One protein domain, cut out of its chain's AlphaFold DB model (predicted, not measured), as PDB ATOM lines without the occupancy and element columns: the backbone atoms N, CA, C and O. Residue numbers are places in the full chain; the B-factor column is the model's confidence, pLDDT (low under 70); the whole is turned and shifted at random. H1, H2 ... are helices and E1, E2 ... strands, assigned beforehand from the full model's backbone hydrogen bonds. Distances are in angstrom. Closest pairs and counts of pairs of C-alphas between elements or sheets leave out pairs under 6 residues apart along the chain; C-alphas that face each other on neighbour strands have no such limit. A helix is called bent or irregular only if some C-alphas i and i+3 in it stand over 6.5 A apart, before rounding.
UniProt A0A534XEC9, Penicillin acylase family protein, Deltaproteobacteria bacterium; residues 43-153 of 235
ATOM      1  N   ASN A  43      96.072 159.602  95.627       92.50
ATOM      2  CA  ASN A  43      95.804 158.306  95.022       92.50
ATOM      3  C   ASN A  43      94.381 158.248  94.454       92.50
ATOM      4  O   ASN A  43      93.492 158.985  94.871       92.50
ATOM      5  N   VAL A  44      94.170 157.362  93.490       94.25
ATOM      6  CA  VAL A  44      92.857 156.953  93.000       94.25
ATOM      7  C   VAL A  44      92.965 155.498  92.573       94.25
ATOM      8  O   VAL A  44      93.931 155.099  91.922       94.25
ATOM      9  N   LEU A  45      91.975 154.693  92.944       94.31
ATOM     10  CA  LEU A  45      91.887 153.307  92.517       94.31
ATOM     11  C   LEU A  45      90.621 153.146  91.678       94.31
ATOM     12  O   LEU A  45      89.559 152.941  92.257       94.31
ATOM     13  N   PRO A  46      90.706 153.250  90.337       91.00
ATOM     14  CA  PRO A  46      89.527 153.247  89.475       91.00
ATOM     15  C   PRO A  46      88.544 152.096  89.743       91.00
ATOM     16  O   PRO A  46      87.363 152.385  89.885       91.00
ATOM     17  N   PRO A  47      88.966 150.824  89.916       89.06
ATOM     18  CA  PRO A  47      88.038 149.727  90.200       89.06
ATOM     19  C   PRO A  47      87.570 149.673  91.670       89.06
ATOM     20  O   PRO A  47      87.300 148.585  92.166       89.06
ATOM     21  N   GLY A  48      87.559 150.802  92.389       94.56
ATOM     22  CA  GLY A  48      87.174 150.872  93.800       94.56
ATOM     23  C   GLY A  48      88.134 150.143  94.747       94.56
ATOM     24  O   GLY A  48      89.088 149.473  94.329       94.56
ATOM     25  N   GLN A  49      87.918 150.288  96.060       95.19
ATOM     26  CA  GLN A  49      88.688 149.498  97.031       95.19
ATOM     27  C   GLN A  49      88.194 148.060  97.133       95.19
ATOM     28  O   GLN A  49      89.021 147.142  97.194       95.19
ATOM     29  N   PHE A  50      86.877 147.864  97.087       95.12
ATOM     30  CA  PHE A  50      86.251 146.575  97.328       95.12
ATOM     31  C   PHE A  50      86.106 145.759  96.037       95.12
ATOM     32  O   PHE A  50      85.268 146.046  95.183       95.12
ATOM     33  N   GLY A  51      86.892 144.690  95.914       92.31
ATOM     34  CA  GLY A  51      86.885 143.760  94.778       92.31
ATOM     35  C   GLY A  51      86.218 142.410  95.074       92.31
ATOM     36  O   GLY A  51      86.545 141.416  94.417       92.31
ATOM     37  N   GLY A  52      85.356 142.344  96.092       89.88
ATOM     38  CA  GLY A  52      84.685 141.127  96.549       89.88
ATOM     39  C   GLY A  52      83.291 140.903  95.950       89.88
ATOM     40  O   GLY A  52      82.817 141.660  95.104       89.88
ATOM     41  N   LEU A  53      82.624 139.839  96.409       89.50
ATOM     42  CA  LEU A  53      81.220 139.540  96.108       89.50
ATOM     43  C   LEU A  53      80.437 139.315  97.414       89.50
ATOM     44  O   LEU A  53      80.960 138.637  98.301       89.50
ATOM     45  N   PRO A  54      79.182 139.795  97.519       91.62
ATOM     46  CA  PRO A  54      78.465 140.622  96.538       91.62
ATOM     47  C   PRO A  54      79.055 142.037  96.426       91.62
ATOM     48  O   PRO A  54      79.693 142.508  97.360       91.62
ATOM     49  N   PHE A  55      78.845 142.707  95.288       92.69
ATOM     50  CA  PHE A  55      79.301 144.090  95.099       92.69
ATOM     51  C   PHE A  55      78.645 145.049  96.097       92.69
ATOM     52  O   PHE A  55      77.499 144.846  96.506       92.69
ATOM     53  N   ASN A  56      79.372 146.109  96.449       93.38
ATOM     54  CA  ASN A  56      78.923 147.149  97.369       93.38
ATOM     55  C   ASN A  56      79.181 148.547  96.776       93.38
ATOM     56  O   ASN A  56      79.625 148.689  95.634       93.38
ATOM     57  N   THR A  57      78.890 149.590  97.554       94.81
ATOM     58  CA  THR A  57      79.097 150.987  97.146       94.81
ATOM     59  C   THR A  57      80.548 151.278  96.741       94.81
ATOM     60  O   THR A  57      80.765 152.040  95.806       94.81
ATOM     61  N   HIS A  58      81.534 150.614  97.351       95.81
ATOM     62  CA  HIS A  58      82.970 150.851  97.148       95.81
ATOM     63  C   HIS A  58      83.612 149.974  96.067       95.81
ATOM     64  O   HIS A  58      84.840 149.927  95.941       95.81
ATOM     65  N   THR A  59      82.799 149.270  95.272       94.75
ATOM     66  CA  THR A  59      83.282 148.496  94.121       94.75
ATOM     67  C   THR A  59      83.692 149.381  92.950       94.75
ATOM     68  O   THR A  59      84.588 149.011  92.214       94.75
ATOM     69  N   ASN A  60      83.059 150.538  92.740       95.06
ATOM     70  CA  ASN A  60      83.338 151.405  91.581       95.06
ATOM     71  C   ASN A  60      83.230 152.908  91.915       95.06
ATOM     72  O   ASN A  60      83.169 153.745  91.014       95.06
ATOM     73  N   ASP A  61      83.190 153.271  93.199       94.69
ATOM     74  CA  ASP A  61      82.993 154.647  93.687       94.69
ATOM     75  C   ASP A  61      84.085 155.639  93.262       94.69
ATOM     76  O   ASP A  61      83.880 156.852  93.283       94.69
ATOM     77  N   GLN A  62      85.239 155.127  92.851       95.50
ATOM     78  CA  GLN A  62      86.391 155.920  92.439       95.50
ATOM     79  C   GLN A  62      86.522 156.080  90.919       95.50
ATOM     80  O   GLN A  62      87.364 156.862  90.477       95.50
ATOM     81  N   ILE A  63      85.680 155.421  90.112       95.31
ATOM     82  CA  ILE A  63      85.640 155.646  88.656       95.31
ATOM     83  C   ILE A  63      85.374 157.125  88.328       95.31
ATOM     84  O   ILE A  63      86.150 157.691  87.560       95.31
ATOM     85  N   PRO A  64      84.380 157.810  88.934       94.44
ATOM     86  CA  PRO A  64      84.100 159.210  88.605       94.44
ATOM     87  C   PRO A  64      85.260 160.163  88.923       94.44
ATOM     88  O   PRO A  64      85.417 161.184  88.256       94.44
ATOM     89  N   LEU A  65      86.078 159.831  89.929       94.56
ATOM     90  CA  LEU A  65      87.279 160.593  90.268       94.56
ATOM     91  C   LEU A  65      88.304 160.514  89.130       94.56
ATOM     92  O   LEU A  65      88.794 161.538  88.661       94.56
ATOM     93  N   TYR A  66      88.564 159.303  88.636       92.69
ATOM     94  CA  TYR A  66      89.468 159.075  87.512       92.69
ATOM     95  C   TYR A  66      88.933 159.681  86.201       92.69
ATOM     96  O   TYR A  66      89.649 160.392  85.489       92.69
ATOM     97  N   ASP A  67      87.651 159.462  85.907       94.25
ATOM     98  CA  ASP A  67      87.002 159.952  84.692       94.25
ATOM     99  C   ASP A  67      86.959 161.481  84.644       94.25
ATOM    100  O   ASP A  67      87.138 162.059  83.574       94.25
ATOM    101  N   GLY A  68      86.804 162.154  85.786       93.19
ATOM    102  CA  GLY A  68      86.774 163.616  85.867       93.19
ATOM    103  C   GLY A  68      88.069 164.305  85.418       93.19
ATOM    104  O   GLY A  68      88.027 165.444  84.944       93.19
ATOM    105  N   LEU A  69      89.206 163.603  85.476       91.38
ATOM    106  CA  LEU A  69      90.488 164.109  84.983       91.38
ATOM    107  C   LEU A  69      90.651 163.928  83.466       91.38
ATOM    108  O   LEU A  69      91.357 164.700  82.819       91.38
ATOM    109  N   THR A  70      89.983 162.932  82.881       90.12
ATOM    110  CA  THR A  70      90.158 162.552  81.469       90.12
ATOM    111  C   THR A  70      89.875 163.708  80.491       90.12
ATOM    112  O   THR A  70      90.693 163.929  79.596       90.12
ATOM    113  N   PRO A  71      88.805 164.516  80.656       94.12
ATOM    114  CA  PRO A  71      88.537 165.662  79.787       94.12
ATOM    115  C   PRO A  71      89.583 166.778  79.862       94.12
ATOM    116  O   PRO A  71      89.646 167.604  78.955       94.12
ATOM    117  N   LYS A  72      90.367 166.850  80.947       92.44
ATOM    118  CA  LYS A  72      91.354 167.921  81.154       92.44
ATOM    119  C   LYS A  72      92.619 167.715  80.329       92.44
ATOM    120  O   LYS A  72      93.277 168.700  80.031       92.44
ATOM    121  N   PHE A  73      92.941 166.478  79.949       90.12
ATOM    122  CA  PHE A  73      94.126 166.120  79.163       90.12
ATOM    123  C   PHE A  73      95.418 166.817  79.644       90.12
ATOM    124  O   PHE A  73      95.936 166.470  80.702       90.12
ATOM    125  N   ASP A  74      95.942 167.791  78.898       93.06
ATOM    126  CA  ASP A  74      97.162 168.551  79.200       93.06
ATOM    127  C   ASP A  74      96.915 169.813  80.050       93.06
ATOM    128  O   ASP A  74      97.862 170.456  80.500       93.06
ATOM    129  N   ALA A  75      95.655 170.137  80.336       94.75
ATOM    130  CA  ALA A  75      95.220 171.282  81.132       94.75
ATOM    131  C   ALA A  75      94.899 170.916  82.598       94.75
ATOM    132  O   ALA A  75      93.978 171.477  83.198       94.75
ATOM    133  N   VAL A  76      95.635 169.966  83.186       94.06
ATOM    134  CA  VAL A  76      95.489 169.584  84.603       94.06
ATOM    135  C   VAL A  76      96.166 170.616  85.504       94.06
ATOM    136  O   VAL A  76      97.373 170.847  85.412       94.06
ATOM    137  N   THR A  77      95.399 171.215  86.413       93.94
ATOM    138  CA  THR A  77      95.912 172.156  87.415       93.94
ATOM    139  C   THR A  77      96.114 171.483  88.779       93.94
ATOM    140  O   THR A  77      95.485 170.463  89.066       93.94
ATOM    141  N   PRO A  78      96.925 172.067  89.684       91.88
ATOM    142  CA  PRO A  78      97.042 171.566  91.056       91.88
ATOM    143  C   PRO A  78      95.701 171.485  91.804       91.88
ATOM    144  O   PRO A  78      95.510 170.589  92.621       91.88
ATOM    145  N   ALA A  79      94.756 172.385  91.506       92.50
ATOM    146  CA  ALA A  79      93.421 172.360  92.103       92.50
ATOM    147  C   ALA A  79      92.596 171.156  91.617       92.50
ATOM    148  O   ALA A  79      91.910 170.526  92.421       92.50
ATOM    149  N   ASP A  80      92.711 170.789  90.333       93.75
ATOM    150  CA  ASP A  80      92.049 169.598  89.784       93.75
ATOM    151  C   ASP A  80      92.534 168.320  90.496       93.75
ATOM    152  O   ASP A  80      91.736 167.424  90.762       93.75
ATOM    153  N   LEU A  81      93.813 168.247  90.890       91.19
ATOM    154  CA  LEU A  81      94.348 167.088  91.619       91.19
ATOM    155  C   LEU A  81      93.662 166.888  92.975       91.19
ATOM    156  O   LEU A  81      93.305 165.768  93.317       91.19
ATOM    157  N   THR A  82      93.418 167.966  93.721       90.44
ATOM    158  CA  THR A  82      92.721 167.889  95.019       90.44
ATOM    159  C   THR A  82      91.218 167.612  94.903       90.44
ATOM    160  O   THR A  82      90.578 167.310  95.907       90.44
ATOM    161  N   LEU A  83      90.653 167.712  93.693       92.56
ATOM    162  CA  LEU A  83      89.254 167.387  93.400       92.56
ATOM    163  C   LEU A  83      89.086 165.945  92.902       92.56
ATOM    164  O   LEU A  83      88.126 165.276  93.279       92.56
ATOM    165  N   PHE A  84      90.006 165.478  92.053       94.62
ATOM    166  CA  PHE A  84      89.906 164.194  91.350       94.62
ATOM    167  C   PHE A  84      90.790 163.084  91.929       94.62
ATOM    168  O   PHE A  84      90.686 161.939  91.503       94.62
ATOM    169  N   TYR A  85      91.637 163.378  92.912       93.25
ATOM    170  CA  TYR A  85      92.332 162.362  93.697       93.25
ATOM    171  C   TYR A  85      91.951 162.472  95.169       93.25
ATOM    172  O   TYR A  85      91.644 163.550  95.681       93.25
ATOM    173  N   LYS A  86      92.009 161.341  95.873       91.69
ATOM    174  CA  LYS A  86      91.896 161.311  97.333       91.69
ATOM    175  C   LYS A  86      93.275 161.416  97.971       91.69
ATOM    176  O   LYS A  86      94.266 160.971  97.392       91.69
ATOM    177  N   ALA A  87      93.320 161.983  99.171       89.38
ATOM    178  CA  ALA A  87      94.519 161.960  99.992       89.38
ATOM    179  C   ALA A  87      94.845 160.515 100.386       89.38
ATOM    180  O   ALA A  87      93.962 159.767 100.803       89.38
ATOM    181  N   GLU A  88      96.107 160.136 100.242       87.25
ATOM    182  CA  GLU A  88      96.648 158.900 100.790       87.25
ATOM    183  C   GLU A  88      97.558 159.322 101.935       87.25
ATOM    184  O   GLU A  88      98.652 159.822 101.724       87.25
ATOM    185  N   SER A  89      97.033 159.271 103.153       84.38
ATOM    186  CA  SER A  89      97.779 159.640 104.349       84.38
ATOM    187  C   SER A  89      97.936 158.438 105.261       84.38
ATOM    188  O   SER A  89      97.101 157.528 105.292       84.38
ATOM    189  N   PHE A  90      98.980 158.462 106.086       86.50
ATOM    190  CA  PHE A  90      99.046 157.565 107.230       86.50
ATOM    191  C   PHE A  90      97.954 157.954 108.236       86.50
ATOM    192  O   PHE A  90      97.979 159.032 108.828       86.50
ATOM    193  N   GLY A  91      96.975 157.067 108.411       86.75
ATOM    194  CA  GLY A  91      95.739 157.379 109.127       86.75
ATOM    195  C   GLY A  91      94.788 158.272 108.323       86.75
ATOM    196  O   GLY A  91      94.983 158.524 107.138       86.75
ATOM    197  N   LEU A  92      93.745 158.769 108.986       87.19
ATOM    198  CA  LEU A  92      92.623 159.458 108.341       87.19
ATOM    199  C   LEU A  92      92.842 160.964 108.124       87.19
ATOM    200  O   LEU A  92      91.929 161.658 107.681       87.19
ATOM    201  N   GLY A  93      94.009 161.506 108.484       82.00
ATOM    202  CA  GLY A  93      94.291 162.938 108.349       82.00
ATOM    203  C   GLY A  93      93.310 163.828 109.125       82.00
ATOM    204  O   GLY A  93      93.026 164.947 108.704       82.00
ATOM    205  N   GLY A  94      92.755 163.323 110.233       81.38
ATOM    206  CA  GLY A  94      91.729 164.005 111.030       81.38
ATOM    207  C   GLY A  94      90.283 163.824 110.547       81.38
ATOM    208  O   GLY A  94      89.374 164.338 111.196       81.38
ATOM    209  N   ALA A  95      90.044 163.094 109.453       86.12
ATOM    210  CA  ALA A  95      88.698 162.666 109.084       86.12
ATOM    211  C   ALA A  95      88.185 161.565 110.031       86.12
ATOM    212  O   ALA A  95      88.963 160.812 110.618       86.12
ATOM    213  N   SER A  96      86.863 161.459 110.163       91.62
ATOM    214  CA  SER A  96      86.239 160.351 110.888       91.62
ATOM    215  C   SER A  96      86.237 159.079 110.036       91.62
ATOM    216  O   SER A  96      85.994 159.175 108.829       91.62
ATOM    217  N   PRO A  97      86.461 157.896 110.637       95.12
ATOM    218  CA  PRO A  97      86.315 156.635 109.922       95.12
ATOM    219  C   PRO A  97      84.860 156.430 109.509       95.12
ATOM    220  O   PRO A  97      83.946 156.728 110.282       95.12
ATOM    221  N   GLU A  98      84.646 155.869 108.323       95.31
ATOM    222  CA  GLU A  98      83.334 155.349 107.930       95.31
ATOM    223  C   GLU A  98      83.045 154.037 108.668       95.31
ATOM    224  O   GLU A  98      81.932 153.803 109.144       95.31
ATOM    225  N   ARG A  99      84.078 153.202 108.829       95.12
ATOM    226  CA  ARG A  99      83.996 151.927 109.542       95.12
ATOM    227  C   ARG A  99      85.254 151.681 110.364       95.12
ATOM    228  O   ARG A  99      86.361 152.013 109.953       95.12
ATOM    229  N   VAL A 100      85.079 151.069 111.531       96.62
ATOM    230  CA  VAL A 100      86.180 150.602 112.381       96.62
ATOM    231  C   VAL A 100      86.024 149.107 112.604       96.62
ATOM    232  O   VAL A 100      84.922 148.619 112.853       96.62
ATOM    233  N   GLU A 101      87.132 148.384 112.510       95.44
ATOM    234  CA  GLU A 101      87.191 146.948 112.719       95.44
ATOM    235  C   GLU A 101      88.289 146.583 113.715       95.44
ATOM    236  O   GLU A 101      89.418 147.084 113.663       95.44
ATOM    237  N   ASN A 102      87.963 145.629 114.582       95.12
ATOM    238  CA  ASN A 102      88.893 145.022 115.522       95.12
ATOM    239  C   ASN A 102      88.879 143.508 115.296       95.12
ATOM    240  O   ASN A 102      88.001 142.816 115.824       95.12
ATOM    241  N   PRO A 103      89.810 142.976 114.484       93.69
ATOM    242  CA  PRO A 103      89.860 141.549 114.210       93.69
ATOM    243  C   PRO A 103      89.979 140.716 115.498       93.69
ATOM    244  O   PRO A 103      90.751 141.060 116.402       93.69
ATOM    245  N   PRO A 104      89.232 139.603 115.606       91.19
ATOM    246  CA  PRO A 104      89.195 138.803 116.822       91.19
ATOM    247  C   PRO A 104      90.568 138.199 117.142       91.19
ATOM    248  O   PRO A 104      91.321 137.796 116.257       91.19
ATOM    249  N   GLY A 105      90.892 138.122 118.435       91.62
ATOM    250  CA  GLY A 105      92.167 137.575 118.915       91.62
ATOM    251  C   GLY A 105      93.370 138.517 118.767       91.62
ATOM    252  O   GLY A 105      94.492 138.102 119.049       91.62
ATOM    253  N   ARG A 106      93.156 139.774 118.350       93.38
ATOM    254  CA  ARG A 106      94.202 140.791 118.158       93.38
ATOM    255  C   ARG A 106      93.827 142.109 118.860       93.38
ATOM    256  O   ARG A 106      93.487 143.077 118.191       93.38
ATOM    257  N   PRO A 107      93.890 142.191 120.202       91.19
ATOM    258  CA  PRO A 107      93.470 143.394 120.934       91.19
ATOM    259  C   PRO A 107      94.338 144.629 120.641       91.19
ATOM    260  O   PRO A 107      93.889 145.750 120.837       91.19
ATOM    261  N   GLY A 108      95.572 144.434 120.165       91.19
ATOM    262  CA  GLY A 108      96.464 145.517 119.755       91.19
ATOM    263  C   GLY A 108      96.247 146.014 118.325       91.19
ATOM    264  O   GLY A 108      97.010 146.873 117.902       91.19
ATOM    265  N   LEU A 109      95.277 145.471 117.575       96.88
ATOM    266  CA  LEU A 109      95.013 145.796 116.172       96.88
ATOM    267  C   LEU A 109      93.727 146.612 116.027       96.88
ATOM    268  O   LEU A 109      92.654 146.204 116.477       96.88
ATOM    269  N   THR A 110      93.832 147.734 115.327       96.75
ATOM    270  CA  THR A 110      92.687 148.547 114.914       96.75
ATOM    271  C   THR A 110      92.809 148.873 113.436       96.75
ATOM    272  O   THR A 110      93.843 149.372 112.980       96.75
ATOM    273  N   ILE A 111      91.742 148.600 112.695       97.06
ATOM    274  CA  ILE A 111      91.623 148.912 111.275       97.06
ATOM    275  C   ILE A 111      90.538 149.977 111.151       97.06
ATOM    276  O   ILE A 111      89.404 149.769 111.573       97.06
ATOM    277  N   GLN A 112      90.893 151.131 110.603       96.75
ATOM    278  CA  GLN A 112      89.958 152.217 110.326       96.75
ATOM    279  C   GLN A 112      89.811 152.340 108.819       96.75
ATOM    280  O   GLN A 112      90.816 152.455 108.122       96.75
ATOM    281  N   ARG A 113      88.585 152.313 108.315       95.94
ATOM    282  CA  ARG A 113      88.298 152.492 106.896       95.94
ATOM    283  C   ARG A 113      87.817 153.909 106.635       95.94
ATOM    284  O   ARG A 113      86.963 154.425 107.364       95.94
ATOM    285  N   ASP A 114      88.420 154.550 105.640       94.62
ATOM    286  CA  ASP A 114      88.009 155.877 105.190       94.62
ATOM    287  C   ASP A 114      86.690 155.822 104.393       94.62
ATOM    288  O   ASP A 114      86.095 154.763 104.219       94.62
ATOM    289  N   ARG A 115      86.256 156.977 103.876       94.00
ATOM    290  CA  ARG A 115      85.021 157.123 103.081       94.00
ATOM    291  C   ARG A 115      85.006 156.401 101.721       94.00
ATOM    292  O   ARG A 115      84.010 156.456 101.006       94.00
ATOM    293  N   TYR A 116      86.151 155.880 101.284       94.56
ATOM    294  CA  TYR A 116      86.314 155.085 100.063       94.56
ATOM    295  C   TYR A 116      86.708 153.647 100.412       94.56
ATOM    296  O   TYR A 116      87.293 152.955  99.572       94.56
ATOM    297  N   ASP A 117      86.457 153.230 101.656       95.19
ATOM    298  CA  ASP A 117      86.765 151.911 102.202       95.19
ATOM    299  C   ASP A 117      88.268 151.567 102.212       95.19
ATOM    300  O   ASP A 117      88.646 150.395 102.277       95.19
ATOM    301  N   VAL A 118      89.156 152.572 102.155       95.25
ATOM    302  CA  VAL A 118      90.613 152.374 102.247       95.25
ATOM    303  C   VAL A 118      90.993 152.018 103.681       95.25
ATOM    304  O   VAL A 118      90.714 152.801 104.591       95.25
ATOM    305  N   PRO A 119      91.675 150.884 103.910       95.62
ATOM    306  CA  PRO A 119      92.062 150.484 105.251       95.62
ATOM    307  C   PRO A 119      93.322 151.214 105.736       95.62
ATOM    308  O   PRO A 119      94.404 151.089 105.163       95.62
ATOM    309  N   HIS A 120      93.200 151.882 106.878       95.12
ATOM    310  CA  HIS A 120      94.301 152.398 107.681       95.12
ATOM    311  C   HIS A 120      94.516 151.472 108.880       95.12
ATOM    312  O   HIS A 120      93.685 151.379 109.787       95.12
ATOM    313  N   ILE A 121      95.638 150.753 108.870       95.75
ATOM    314  CA  ILE A 121      95.943 149.713 109.854       95.75
ATOM    315  C   ILE A 121      96.897 150.270 110.906       95.75
ATOM    316  O   ILE A 121      97.997 150.721 110.591       95.75
ATOM    317  N   SER A 122      96.494 150.171 112.168       94.88
ATOM    318  CA  SER A 122      97.309 150.530 113.328       94.88
ATOM    319  C   SER A 122      97.435 149.333 114.263       94.88
ATOM    320  O   SER A 122      96.474 148.596 114.482       94.88
ATOM    321  N   GLY A 123      98.644 149.104 114.773       94.50
ATOM    322  CA  GLY A 123      98.962 147.929 115.572       94.50
ATOM    323  C   GLY A 123     100.001 148.227 116.647       94.50
ATOM    324  O   GLY A 123     100.932 148.992 116.400       94.50
ATOM    325  N   ALA A 124      99.871 147.595 117.815       94.56
ATOM    326  CA  ALA A 124     100.860 147.691 118.892       94.56
ATOM    327  C   ALA A 124     102.184 146.983 118.548       94.56
ATOM    328  O   ALA A 124     103.254 147.418 118.974       94.56
ATOM    329  N   ALA A 125     102.119 145.906 117.759       94.44
ATOM    330  CA  ALA A 125     103.280 145.167 117.283       94.44
ATOM    331  C   ALA A 125     103.272 145.011 115.758       94.44
ATOM    332  O   ALA A 125     102.230 145.019 115.100       94.44
ATOM    333  N   ARG A 126     104.461 144.783 115.189       95.00
ATOM    334  CA  ARG A 126     104.623 144.497 113.755       95.00
ATOM    335  C   ARG A 126     103.748 143.329 113.298       95.00
ATOM    336  O   ARG A 126     103.145 143.407 112.233       95.00
ATOM    337  N   ASP A 127     103.666 142.272 114.101       95.69
ATOM    338  CA  ASP A 127     102.882 141.080 113.772       95.69
ATOM    339  C   ASP A 127     101.376 141.367 113.710       95.69
ATOM    340  O   ASP A 127     100.666 140.707 112.951       95.69
ATOM    341  N   ASP A 128     100.886 142.359 114.460       95.75
ATOM    342  CA  ASP A 128      99.488 142.789 114.407       95.75
ATOM    343  C   ASP A 128      99.196 143.545 113.115       95.75
ATOM    344  O   ASP A 128      98.219 143.239 112.435       95.75
ATOM    345  N   VAL A 129     100.079 144.467 112.720       95.75
ATOM    346  CA  VAL A 129      99.944 145.207 111.455       95.75
ATOM    347  C   VAL A 129     100.027 144.261 110.256       95.75
ATOM    348  O   VAL A 129      99.222 144.362 109.334       95.75
ATOM    349  N   MET A 130     100.957 143.301 110.276       96.06
ATOM    350  CA  MET A 130     101.081 142.299 109.211       96.06
ATOM    351  C   MET A 130      99.844 141.404 109.114       96.06
ATOM    352  O   MET A 130      99.391 141.093 108.012       96.06
ATOM    353  N   PHE A 131      99.274 141.013 110.256       96.44
ATOM    354  CA  PHE A 131      98.006 140.291 110.276       96.44
ATOM    355  C   PHE A 131      96.863 141.154 109.730       96.44
ATOM    356  O   PHE A 131      96.111 140.681 108.882       96.44
ATOM    357  N   GLY A 132      96.766 142.417 110.153       97.25
ATOM    358  CA  GLY A 132      95.769 143.368 109.663       97.25
ATOM    359  C   GLY A 132      95.846 143.585 108.154       97.25
ATOM    360  O   GLY A 132      94.818 143.581 107.485       97.25
ATOM    361  N   ALA A 133      97.055 143.667 107.594       96.81
ATOM    362  CA  ALA A 133      97.253 143.768 106.148       96.81
ATOM    363  C   ALA A 133      96.724 142.527 105.410       96.81
ATOM    364  O   ALA A 133      96.078 142.646 104.370       96.81
ATOM    365  N   GLY A 134      96.955 141.332 105.963       96.31
ATOM    366  CA  GLY A 134      96.386 140.092 105.432       96.31
ATOM    367  C   GLY A 134      94.862 140.021 105.566       96.31
ATOM    368  O   GLY A 134      94.197 139.547 104.645       96.31
ATOM    369  N   TRP A 135      94.317 140.513 106.682       96.38
ATOM    370  CA  TRP A 135      92.880 140.554 106.962       96.38
ATOM    371  C   TRP A 135      92.126 141.377 105.915       96.38
ATOM    372  O   TRP A 135      91.262 140.836 105.226       96.38
ATOM    373  N   VAL A 136      92.514 142.641 105.720       96.81
ATOM    374  CA  VAL A 136      91.839 143.538 104.762       96.81
ATOM    375  C   VAL A 136      92.026 143.075 103.319       96.81
ATOM    376  O   VAL A 136      91.103 143.148 102.517       96.81
ATOM    377  N   ALA A 137      93.190 142.504 102.983       95.38
ATOM    378  CA  ALA A 137      93.414 141.941 101.656       95.38
ATOM    379  C   ALA A 137      92.464 140.767 101.364       95.38
ATOM    380  O   ALA A 137      91.972 140.635 100.243       95.38
ATOM    381  N   ALA A 138      92.203 139.915 102.359       94.62
ATOM    382  CA  ALA A 138      91.266 138.806 102.226       94.62
ATOM    383  C   ALA A 138      89.807 139.280 102.162       94.62
ATOM    384  O   ALA A 138      89.034 138.718 101.389       94.62
ATOM    385  N   GLU A 139      89.439 140.310 102.922       93.56
ATOM    386  CA  GLU A 139      88.095 140.895 102.889       93.56
ATOM    387  C   GLU A 139      87.805 141.549 101.530       93.56
ATOM    388  O   GLU A 139      86.814 141.220 100.878       93.56
ATOM    389  N   ASP A 140      88.721 142.389 101.046       95.44
ATOM    390  CA  ASP A 140      88.486 143.204  99.851       95.44
ATOM    391  C   ASP A 140      88.739 142.430  98.557       95.44
ATOM    392  O   ASP A 140      88.148 142.724  97.519       95.44
ATOM    393  N   ARG A 141      89.677 141.475  98.574       94.69
ATOM    394  CA  ARG A 141      90.179 140.784  97.369       94.69
ATOM    395  C   ARG A 141      90.253 139.271  97.532       94.69
ATOM    396  O   ARG A 141      90.917 138.611  96.732       94.69
ATOM    397  N   GLY A 142      89.554 138.690  98.505       93.94
ATOM    398  CA  GLY A 142      89.594 137.254  98.795       93.94
ATOM    399  C   GLY A 142      89.366 136.377  97.566       93.94
ATOM    400  O   GLY A 142      90.182 135.504  97.282       93.94
ATOM    401  N   LEU A 143      88.335 136.672  96.765       92.06
ATOM    402  CA  LEU A 143      88.052 135.937  95.526       92.06
ATOM    403  C   LEU A 143      89.236 135.968  94.545       92.06
ATOM    404  O   LEU A 143      89.646 134.931  94.024       92.06
ATOM    405  N   LEU A 144      89.802 137.154  94.309       92.00
ATOM    406  CA  LEU A 144      90.949 137.334  93.420       92.00
ATOM    407  C   LEU A 144      92.173 136.571  93.942       92.00
ATOM    408  O   LEU A 144      92.867 135.901  93.173       92.00
ATOM    409  N   ILE A 145      92.418 136.640  95.250       94.19
ATOM    410  CA  ILE A 145      93.512 135.922  95.901       94.19
ATOM    411  C   ILE A 145      93.312 134.405  95.760       94.19
ATOM    412  O   ILE A 145      94.275 133.713  95.428       94.19
ATOM    413  N   GLU A 146      92.100 133.872  95.947       92.38
ATOM    414  CA  GLU A 146      91.812 132.440  95.767       92.38
ATOM    415  C   GLU A 146      92.115 131.966  94.339       92.38
ATOM    416  O   GLU A 146      92.832 130.974  94.146       92.38
ATOM    417  N   VAL A 147      91.648 132.707  93.331       91.44
ATOM    418  CA  VAL A 147      91.884 132.382  91.914       91.44
ATOM    419  C   VAL A 147      93.379 132.417  91.581       91.44
ATOM    420  O   VAL A 147      93.919 131.471  90.994       91.44
ATOM    421  N   LEU A 148      94.079 133.479  91.986       89.44
ATOM    422  CA  LEU A 148      95.502 133.651  91.685       89.44
ATOM    423  C   LEU A 148      96.393 132.688  92.475       89.44
ATOM    424  O   LEU A 148      97.423 132.247  91.957       89.44
ATOM    425  N   ARG A 149      96.000 132.279  93.688       90.25
ATOM    426  CA  ARG A 149      96.768 131.317  94.496       90.25
ATOM    427  C   ARG A 149      96.893 129.966  93.795       90.25
ATOM    428  O   ARG A 149      97.959 129.345  93.839       90.25
ATOM    429  N   GLY A 150      95.835 129.522  93.112       86.25
ATOM    430  CA  GLY A 150      95.848 128.290  92.319       86.25
ATOM    431  C   GLY A 150      96.778 128.356  91.100       86.25
ATOM    432  O   GLY A 150      97.382 127.345  90.727       86.25
ATOM    433  N   ALA A 151      96.920 129.531  90.482       84.00
ATOM    434  CA  ALA A 151      97.885 129.760  89.405       84.00
ATOM    435  C   ALA A 151      99.326 129.824  89.945       84.00
ATOM    436  O   ALA A 151     100.214 129.155  89.416       84.00
ATOM    437  N   GLY A 152      99.542 130.534  91.058       83.56
ATOM    438  CA  GLY A 152     100.851 130.667  91.702       83.56
ATOM    439  C   GLY A 152     101.472 129.319  92.080       83.56
ATOM    440  O   GLY A 152     102.627 129.064  91.742       83.56
ATOM    441  N   ARG A 153     100.691 128.402  92.674       80.25
ATOM    442  CA  ARG A 153     101.169 127.053  93.055       80.25
ATOM    443  C   ARG A 153     101.567 126.161  91.873       80.25
ATOM    444  O   ARG A 153     102.362 125.249  92.060       80.25
TER     445      ARG A 153
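Overview. This is residues 43 to 153 of the 235 residues of the protein "Penicillin acylase family protein" of Deltaproteobacteria bacterium (UniProt A0A534XEC9). Two separate parts lie toward opposite ends of the longest span of a loose whole: a small helical hairpin, H1 and H2, and a three-stranded sheet, E1, E2 and E3, with the long helix arm H3a packed over one face. Long stretches with no named element, residues 43 to 62 and 85 to 98, make up much of the rest, and beyond a bend in H3 the arm H3b turns away from the sheet, residues 147 to 153 sticking out. The 111 printed residues run H1, H2, E1, E2, E3, H3; the sheet has the order E1, E2, E3, antiparallel throughout, and the class is mixed, helices and strands. The whole is only just loose, close to compact, with a radius of gyration of the C-alphas of 16.2 A and spans of 50 by 38 by 23 A.

Arrangement. After residues 43 to 62, H1, residues 63 to 72, and H2, residues 78 to 84, form a hairpin: they touch, with the C-alphas of Leu 65 and Phe 84 closest at 4.6 A, and run opposite ways at a tilt of 35.4 degrees, only just steep. E1, residues 99 to 101, E2, residues 109 to 113, and E3, residues 119 to 123, form a meander, each strand the antiparallel neighbour of the one before. N 101 and O 111 are 2.8 A apart, and N 120 and O 112 are 2.7 A apart, both within hydrogen-bond range. H3, residues 126 to 153, was assigned as one helix by its hydrogen bonds but is bent, C-alphas 140 and 143 being 8.5 A apart; its arms are H3a, residues 126 to 140, and H3b, residues 143 to 153. H3a is on the sheet in two layers, a helix on one face of a sheet, at a height over the sheet of 8.5 A. It lies over E2 and E3 and runs along the strands, at 22 degrees to E3 on the local plane; its closest C-alphas to E3 are those of Val 129 and Gly 123, 5.0 A apart. H3a and H3b are close but not clearly touching, Ala 138 and Ile 145 having the closest C-alphas at 7.3 A, and stand at a steep tilt of 69.7 degrees, only just short of about perpendicular. H1 and H3a are apart. Every O i to N i+4 pair is within hydrogen-bond range in H3a, against 2 of 6 in H1, where 4 of 7 O i to N i+3 pairs are, 2 of 3 in H2 and 6 of 7 in H3b.

Along the chain. H1 begins at C-alpha 63, (85.640, 155.646, 88.656), and is 15.5 A long; it is only just irregular, C-alphas 68 and 71 being 6.7 A apart. H2 measures 10.3 A, E1 6.7 A, E2 13.3 A and E3 12.7 A. H3a begins at C-alpha 126, (104.623, 144.497, 113.755), and is 21.3 A long; H3b is 16.0 A long and ends at C-alpha 153, (101.169, 127.053, 93.055).

Size, cuts and confidence. The C-alphas farthest apart are those of Ala 75 and Gly 105, 50.7 A. The printed part has no cut, and the link from H2 to E1, 14 residues, is long. The mean pLDDT of the printed part is 92.9, and no printed residue is under 70.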